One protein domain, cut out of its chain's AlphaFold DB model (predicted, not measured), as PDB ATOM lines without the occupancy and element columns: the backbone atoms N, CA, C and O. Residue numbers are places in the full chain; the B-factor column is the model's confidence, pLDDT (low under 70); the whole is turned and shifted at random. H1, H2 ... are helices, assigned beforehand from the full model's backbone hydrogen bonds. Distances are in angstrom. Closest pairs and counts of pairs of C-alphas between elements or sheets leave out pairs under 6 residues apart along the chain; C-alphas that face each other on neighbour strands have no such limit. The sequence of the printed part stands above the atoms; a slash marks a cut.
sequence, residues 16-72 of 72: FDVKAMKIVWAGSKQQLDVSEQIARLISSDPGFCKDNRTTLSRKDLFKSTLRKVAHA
ATOM      1  N   PHE A  16      30.481  25.757  38.492       97.12
ATOM      2  CA  PHE A  16      29.942  25.370  37.192       97.12
ATOM      3  C   PHE A  16      30.847  24.320  36.544       97.12
ATOM      4  O   PHE A  16      32.041  24.243  36.841       97.12
ATOM      5  N   ASP A  17      30.295  23.534  35.619       96.69
ATOM      6  CA  ASP A  17      31.096  22.592  34.840       96.69
ATOM      7  C   ASP A  17      31.918  23.334  33.775       96.69
ATOM      8  O   ASP A  17      31.404  23.814  32.759       96.69
ATOM      9  N   VAL A  18      33.230  23.395  33.998       97.19
ATOM     10  CA  VAL A  18      34.188  24.004  33.070       97.19
ATOM     11  C   VAL A  18      34.166  23.309  31.701       97.19
ATOM     12  O   VAL A  18      34.390  23.971  30.687       97.19
ATOM     13  N   LYS A  19      33.863  22.004  31.621       95.62
ATOM     14  CA  LYS A  19      33.777  21.286  30.335       95.62
ATOM     15  C   LYS A  19      32.584  21.761  29.512       95.62
ATOM     16  O   LYS A  19      32.750  22.045  28.328       95.62
ATOM     17  N   ALA A  20      31.416  21.913  30.134       96.00
ATOM     18  CA  ALA A  20      30.254  22.511  29.482       96.00
ATOM     19  C   ALA A  20      30.540  23.959  29.047       96.00
ATOM     20  O   ALA A  20      30.222  24.346  27.922       96.00
ATOM     21  N   MET A  21      31.227  24.738  29.890       97.50
ATOM     22  CA  MET A  21      31.598  26.120  29.569       97.50
ATOM     23  C   MET A  21      32.527  26.226  28.349       97.50
ATOM     24  O   MET A  21      32.370  27.136  27.538       97.50
ATOM     25  N   LYS A  22      33.460  25.282  28.154       97.31
ATOM     26  CA  LYS A  22      34.319  25.254  26.954       97.31
ATOM     27  C   LYS A  22      33.522  25.150  25.651       97.31
ATOM     28  O   LYS A  22      33.925  25.739  24.653       97.31
ATOM     29  N   ILE A  23      32.402  24.425  25.657       97.06
ATOM     30  CA  ILE A  23      31.527  24.298  24.484       97.06
ATOM     31  C   ILE A  23      30.855  25.640  24.186       97.06
ATOM     32  O   ILE A  23      30.837  26.069  23.035       97.06
ATOM     33  N   VAL A  24      30.352  26.317  25.225       97.38
ATOM     34  CA  VAL A  24      29.753  27.655  25.105       97.38
ATOM     35  C   VAL A  24      30.774  28.653  24.560       97.38
ATOM     36  O   VAL A  24      30.468  29.393  23.631       97.38
ATOM     37  N   TRP A  25      32.005  28.623  25.076       97.00
ATOM     38  CA  TRP A  25      33.102  29.468  24.601       97.00
ATOM     39  C   TRP A  25      33.455  29.219  23.131       97.00
ATOM     40  O   TRP A  25      33.640  30.161  22.366       97.00
ATOM     41  N   ALA A  26      33.547  27.950  22.727       95.75
ATOM     42  CA  ALA A  26      33.870  27.585  21.352       95.75
ATOM     43  C   ALA A  26      32.725  27.870  20.363       95.75
ATOM     44  O   ALA A  26      32.960  27.846  19.159       95.75
ATOM     45  N   GLY A  27      31.503  28.111  20.851       95.62
ATOM     46  CA  GLY A  27      30.293  28.333  20.054       95.62
ATOM     47  C   GLY A  27      29.562  27.047  19.659       95.62
ATOM     48  O   GLY A  27      28.349  27.056  19.461       95.62
ATOM     49  N   SER A  28      30.265  25.917  19.591       95.81
ATOM     50  CA  SER A  28      29.678  24.594  19.383       95.81
ATOM     51  C   SER A  28      30.637  23.489  19.818       95.81
ATOM     52  O   SER A  28      31.850  23.687  19.921       95.81
ATOM     53  N   LYS A  29      30.100  22.279  20.023       96.12
ATOM     54  CA  LYS A  29      30.924  21.105  20.344       96.12
ATOM     55  C   LYS A  29      31.880  20.758  19.199       96.12
ATOM     56  O   LYS A  29      33.052  20.511  19.445       96.12
ATOM     57  N   GLN A  30      31.406  20.826  17.954       97.31
ATOM     58  CA  GLN A  30      32.228  20.557  16.773       97.31
ATOM     59  C   GLN A  30      33.428  21.514  16.677       97.31
ATOM     60  O   GLN A  30      34.537  21.075  16.385       97.31
ATOM     61  N   GLN A  31      33.230  22.810  16.942       96.81
ATOM     62  CA  GLN A  31      34.327  23.783  16.934       96.81
ATOM     63  C   GLN A  31      35.341  23.519  18.049       96.81
ATOM     64  O   GLN A  31      36.543  23.650  17.810       96.81
ATOM     65  N   LEU A  32      34.880  23.119  19.239       97.56
ATOM     66  CA  LEU A  32      35.770  22.737  20.332       97.56
ATOM     67  C   LEU A  32      36.614  21.515  19.953       97.56
ATOM     68  O   LEU A  32      37.832  21.568  20.084       97.56
ATOM     69  N   ASP A  33      35.984  20.460  19.436       97.44
ATOM     70  CA  ASP A  33      36.659  19.204  19.095       97.44
ATOM     71  C   ASP A  33      37.742  19.420  18.020       97.44
ATOM     72  O   ASP A  33      38.883  18.981  18.189       97.44
ATOM     73  N   VAL A  34      37.422  20.168  16.954       97.81
ATOM     74  CA  VAL A  34      38.386  20.511  15.891       97.81
ATOM     75  C   VAL A  34      39.521  21.376  16.441       97.81
ATOM     76  O   VAL A  34      40.692  21.096  16.182       97.81
ATOM     77  N   SER A  35      39.199  22.406  17.227       97.44
ATOM     78  CA  SER A  35      40.202  23.299  17.816       97.44
ATOM     79  C   SER A  35      41.149  22.550  18.756       97.44
ATOM     80  O   SER A  35      42.366  22.698  18.651       97.44
ATOM     81  N   GLU A  36      40.625  21.680  19.626       97.00
ATOM     82  CA  GLU A  36      41.445  20.868  20.527       97.00
ATOM     83  C   GLU A  36      42.321  19.863  19.772       97.00
ATOM     84  O   GLU A  36      43.472  19.648  20.155       97.00
ATOM     85  N   GLN A  37      41.810  19.247  18.701       97.31
ATOM     86  CA  GLN A  37      42.596  18.335  17.871       97.31
ATOM     87  C   GLN A  37      43.773  19.057  17.203       97.31
ATOM     88  O   GLN A  37      44.908  18.585  17.299       97.31
ATOM     89  N   ILE A  38      43.527  20.209  16.575       96.69
ATOM     90  CA  ILE A  38      44.578  21.007  15.929       96.69
ATOM     91  C   ILE A  38      45.562  21.562  16.967       96.69
ATOM     92  O   ILE A  38      46.769  21.527  16.743       96.69
ATOM     93  N   ALA A  39      45.080  22.009  18.130       96.69
ATOM     94  CA  ALA A  39      45.941  22.476  19.215       96.69
ATOM     95  C   ALA A  39      46.883  21.369  19.714       96.69
ATOM     96  O   ALA A  39      48.084  21.613  19.855       96.69
ATOM     97  N   ARG A  40      46.367  20.147  19.920       96.50
ATOM     98  CA  ARG A  40      47.182  18.980  20.294       96.50
ATOM     99  C   ARG A  40      48.222  18.664  19.218       96.50
ATOM    100  O   ARG A  40      49.396  18.528  19.557       96.50
ATOM    101  N   LEU A  41      47.822  18.646  17.944       95.62
ATOM    102  CA  LEU A  41      48.724  18.403  16.812       95.62
ATOM    103  C   LEU A  41      49.886  19.408  16.787       95.62
ATOM    104  O   LEU A  41      51.047  19.007  16.802       95.62
ATOM    105  N   ILE A  42      49.578  20.707  16.844       95.69
ATOM    106  CA  ILE A  42      50.590  21.773  16.841       95.69
ATOM    107  C   ILE A  42      51.503  21.674  18.070       95.69
ATOM    108  O   ILE A  42      52.705  21.877  17.947       95.69
ATOM    109  N   SER A  43      50.956  21.362  19.251       95.31
ATOM    110  CA  SER A  43      51.758  21.243  20.479       95.31
ATOM    111  C   SER A  43      52.720  20.055  20.462       95.31
ATOM    112  O   SER A  43      53.785  20.128  21.069       95.31
ATOM    113  N   SER A  44      52.356  18.978  19.761       94.75
ATOM    114  CA  SER A  44      53.180  17.774  19.650       94.75
ATOM    115  C   SER A  44      54.313  17.894  18.631       94.75
ATOM    116  O   SER A  44      55.260  17.115  18.693       94.75
ATOM    117  N   ASP A  45      54.236  18.857  17.709       95.00
ATOM    118  CA  ASP A  45      55.222  19.048  16.650       95.00
ATOM    119  C   ASP A  45      56.309  20.062  17.075       95.00
ATOM    120  O   ASP A  45      56.036  21.265  17.209       95.00
ATOM    121  N   PRO A  46      57.575  19.626  17.239       93.50
ATOM    122  CA  PRO A  46      58.678  20.514  17.602       93.50
ATOM    123  C   PRO A  46      58.913  21.647  16.594       93.50
ATOM    124  O   PRO A  46      59.428  22.704  16.970       93.50
ATOM    125  N   GLY A  47      58.519  21.470  15.327       92.44
ATOM    126  CA  GLY A  47      58.612  22.480  14.275       92.44
ATOM    127  C   GLY A  47      57.835  23.756  14.598       92.44
ATOM    128  O   GLY A  47      58.251  24.847  14.197       92.44
ATOM    129  N   PHE A  48      56.771  23.665  15.403       94.88
ATOM    130  CA  PHE A  48      55.987  24.819  15.839       94.88
ATOM    131  C   PHE A  48      56.414  25.403  17.195       94.88
ATOM    132  O   PHE A  48      55.947  26.500  17.528       94.88
ATOM    133  N   CYS A  49      57.366  24.787  17.912       92.94
ATOM    134  CA  CYS A  49      57.865  25.259  19.212       92.94
ATOM    135  C   CYS A  49      58.252  26.749  19.181       92.94
ATOM    136  O   CYS A  49      58.860  27.247  18.224       92.94
ATOM    137  N   LYS A  50      57.841  27.498  20.209       93.69
ATOM    138  CA  LYS A  50      57.973  28.965  20.273       93.69
ATOM    139  C   LYS A  50      58.592  29.481  21.573       93.69
ATOM    140  O   LYS A  50      58.615  30.694  21.769       93.69
ATOM    141  N   ASP A  51      59.105  28.602  22.425       93.75
ATOM    142  CA  ASP A  51      59.559  28.959  23.775       93.75
ATOM    143  C   ASP A  51      60.782  29.885  23.754       93.75
ATOM    144  O   ASP A  51      60.904  30.789  24.574       93.75
ATOM    145  N   ASN A  52      61.645  29.742  22.745       92.81
ATOM    146  CA  ASN A  52      62.825  30.584  22.536       92.81
ATOM    147  C   ASN A  52      62.572  31.794  21.617       92.81
ATOM    148  O   ASN A  52      63.514  32.448  21.172       92.81
ATOM    149  N   ARG A  53      61.315  32.119  21.283       93.62
ATOM    150  CA  ARG A  53      61.004  33.163  20.289       93.62
ATOM    151  C   ARG A  53      61.605  34.526  20.643       93.62
ATOM    152  O   ARG A  53      62.017  35.254  19.744       93.62
ATOM    153  N   THR A  54      61.635  34.876  21.926       95.12
ATOM    154  CA  THR A  54      62.134  36.166  22.426       95.12
ATOM    155  C   THR A  54      63.658  36.265  22.438       95.12
ATOM    156  O   THR A  54      64.180  37.371  22.540       95.12
ATOM    157  N   THR A  55      64.379  35.149  22.292       95.88
ATOM    158  CA  THR A  55      65.850  35.127  22.267       95.88
ATOM    159  C   THR A  55      66.422  35.166  20.846       95.88
ATOM    160  O   THR A  55      67.636  35.235  20.677       95.88
ATOM    161  N   LEU A  56      65.576  35.094  19.812       96.00
ATOM    162  CA  LEU A  56      66.005  35.099  18.412       96.00
ATOM    163  C   LEU A  56      66.235  36.519  17.889       96.00
ATOM    164  O   LEU A  56      65.453  37.435  18.149       96.00
ATOM    165  N   SER A  57      67.262  36.686  17.050       97.38
ATOM    166  CA  SER A  57      67.434  37.915  16.274       97.38
ATOM    167  C   SER A  57      66.288  38.089  15.266       97.38
ATOM    168  O   SER A  57      65.633  37.124  14.862       97.38
ATOM    169  N   ARG A  58      66.071  39.315  14.771       97.81
ATOM    170  CA  ARG A  58      65.025  39.589  13.765       97.81
ATOM    171  C   ARG A  58      65.160  38.714  12.510       97.81
ATOM    172  O   ARG A  58      64.147  38.255  11.985       97.81
ATOM    173  N   LYS A  59      66.389  38.485  12.025       98.06
ATOM    174  CA  LYS A  59      66.646  37.666  10.824       98.06
ATOM    175  C   LYS A  59      66.327  36.193  11.077       98.06
ATOM    176  O   LYS A  59      65.690  35.556  10.239       98.06
ATOM    177  N   ASP A  60      66.711  35.678  12.240       97.19
ATOM    178  CA  ASP A  60      66.475  34.277  12.602       97.19
ATOM    179  C   ASP A  60      64.997  34.003  12.868       97.19
ATOM    180  O   ASP A  60      64.467  32.996  12.398       97.19
ATOM    181  N   LEU A  61      64.303  34.934  13.529       97.50
ATOM    182  CA  LEU A  61      62.857  34.867  13.723       97.50
ATOM    183  C   LEU A  61      62.114  34.857  12.381       97.50
ATOM    184  O   LEU A  61      61.202  34.052  12.179       97.50
ATOM    185  N   PHE A  62      62.522  35.712  11.440       97.75
ATOM    186  CA  PHE A  62      61.932  35.748  10.104       97.75
ATOM    187  C   PHE A  62      62.163  34.431   9.347       97.75
ATOM    188  O   PHE A  62      61.211  33.821   8.864       97.75
ATOM    189  N   LYS A  63      63.402  33.920   9.331       97.38
ATOM    190  CA  LYS A  63      63.734  32.627   8.707       97.38
ATOM    191  C   LYS A  63      62.994  31.451   9.358       97.38
ATOM    192  O   LYS A  63      62.593  30.522   8.660       97.38
ATOM    193  N   SER A  64      62.825  31.465  10.681       95.50
ATOM    194  CA  SER A  64      62.027  30.468  11.405       95.50
ATOM    195  C   SER A  64      60.552  30.540  11.006       95.50
ATOM    196  O   SER A  64      59.946  29.504  10.754       95.50
ATOM    197  N   THR A  65      60.001  31.746  10.858       96.19
ATOM    198  CA  THR A  65      58.609  31.950  10.425       96.19
ATOM    199  C   THR A  65      58.376  31.372   9.032       96.19
ATOM    200  O   THR A  65      57.433  30.609   8.850       96.19
ATOM    201  N   LEU A  66      59.271  31.644   8.073       97.12
ATOM    202  CA  LEU A  66      59.190  31.066   6.725       97.12
ATOM    203  C   LEU A  66      59.221  29.531   6.749       97.12
ATOM    204  O   LEU A  66      58.451  28.893   6.039       97.12
ATOM    205  N   ARG A  67      60.068  28.936   7.600       95.31
ATOM    206  CA  ARG A  67      60.111  27.478   7.782       95.31
ATOM    207  C   ARG A  67      58.800  26.915   8.327       95.31
ATOM    208  O   ARG A  67      58.338  25.910   7.813       95.31
ATOM    209  N   LYS A  68      58.194  27.565   9.327       95.62
ATOM    210  CA  LYS A  68      56.914  27.121   9.908       95.62
ATOM    211  C   LYS A  68      55.760  27.210   8.913       95.62
ATOM    212  O   LYS A  68      54.929  26.317   8.885       95.62
ATOM    213  N   VAL A  69      55.723  28.266   8.099       95.50
ATOM    214  CA  VAL A  69      54.688  28.440   7.067       95.50
ATOM    215  C   VAL A  69      54.808  27.384   5.969       95.50
ATOM    216  O   VAL A  69      53.789  26.921   5.490       95.50
ATOM    217  N   ALA A  70      56.026  26.987   5.591       95.25
ATOM    218  CA  ALA A  70      56.245  25.949   4.579       95.25
ATOM    219  C   ALA A  70      56.050  24.507   5.095       95.25
ATOM    220  O   ALA A  70      56.032  23.580   4.292       95.25
ATOM    221  N   HIS A  71      55.988  24.314   6.415       90.88
ATOM    222  CA  HIS A  71      55.796  23.006   7.056       90.88
ATOM    223  C   HIS A  71      54.315  22.627   7.201       90.88
ATOM    224  O   HIS A  71      54.001  21.445   7.300       90.88
ATOM    225  N   ALA A  72      53.434  23.631   7.237       71.06
ATOM    226  CA  ALA A  72      51.981  23.475   7.254       71.06
ATOM    227  C   ALA A  72      51.431  23.227   5.843       71.06
ATOM    228  O   ALA A  72      50.448  22.460   5.741       71.06
TER     229      ALA A  72
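Overview. This is residues 16 to 72 of the 72 residues of the protein "Acyl-CoA_ox_N domain-containing protein" of Kingdonia uniflora (UniProt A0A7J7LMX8). Picture H2 as a bar with a part at each end: at its beginning the short helix H1 turns off to make an L-shaped corner, and past its other end residues 45 to 57 swing out as a long link, from which H3 folds back to make an open loop with that link. The three helices do not gather into one bundle, for H3 touches no other helix, and residues 36 to 41 of H2 stand free. The printed part has 57 residues with three named helices, in the order H1, H2, H3, and no named strand; the class is all helix. The whole is only just extended, close to loose, with a radius of gyration of the C-alphas of 15.8 A, and it spans 45 by 22 by 17 A.

Along the chain. Start at C-alpha 29, at (30.924, 21.105, 20.344), where H2 begins; watch x rise as this helix, residues 29 to 44, runs 22.5 A from first to last C-alpha and ends at C-alpha 44, at (53.180, 17.774, 19.650). Before it comes H1, residues 18 to 26, which begins at C-alpha 18, at (34.188, 24.004, 33.070), and is 12.3 A long. Find H3, residues 58 to 71, from C-alpha 58 at (65.025, 39.589, 13.765) to C-alpha 71 at (55.796, 23.006, 7.056), a length of 20.1 A.

Arrangement. Look first at residues 29 to 32, with which alone H2 touches H1. The two helices touch only at the corner by their link, and their closest C-alphas, those of Ile 23 and Lys 29, are 5.3 A apart. Their lines stand about perpendicular, at 83 degrees, and their centres are 13.9 A apart. Go on to H3 and you will find it apart from H2 and apart from H1. In the backbones of H2 and H3 every O i to N i+4 pair is within hydrogen-bond range, while in H1 it is 4 of 5.

Size, cuts and confidence. In outline the C-alphas make a rod, and the two farthest apart, those of Phe 16 and Lys 59, are 46.8 A from each other. The link from H1 to H2, two residues, is tight, and the link from H2 to H3, the 13 residues 45 to 57, is long. The printed part has no cut, and it ends at Ala 72, the chain's last residue. Read the B-factor column for the model's confidence: the mean pLDDT of the printed part is 95.6, and no printed residue is under 70.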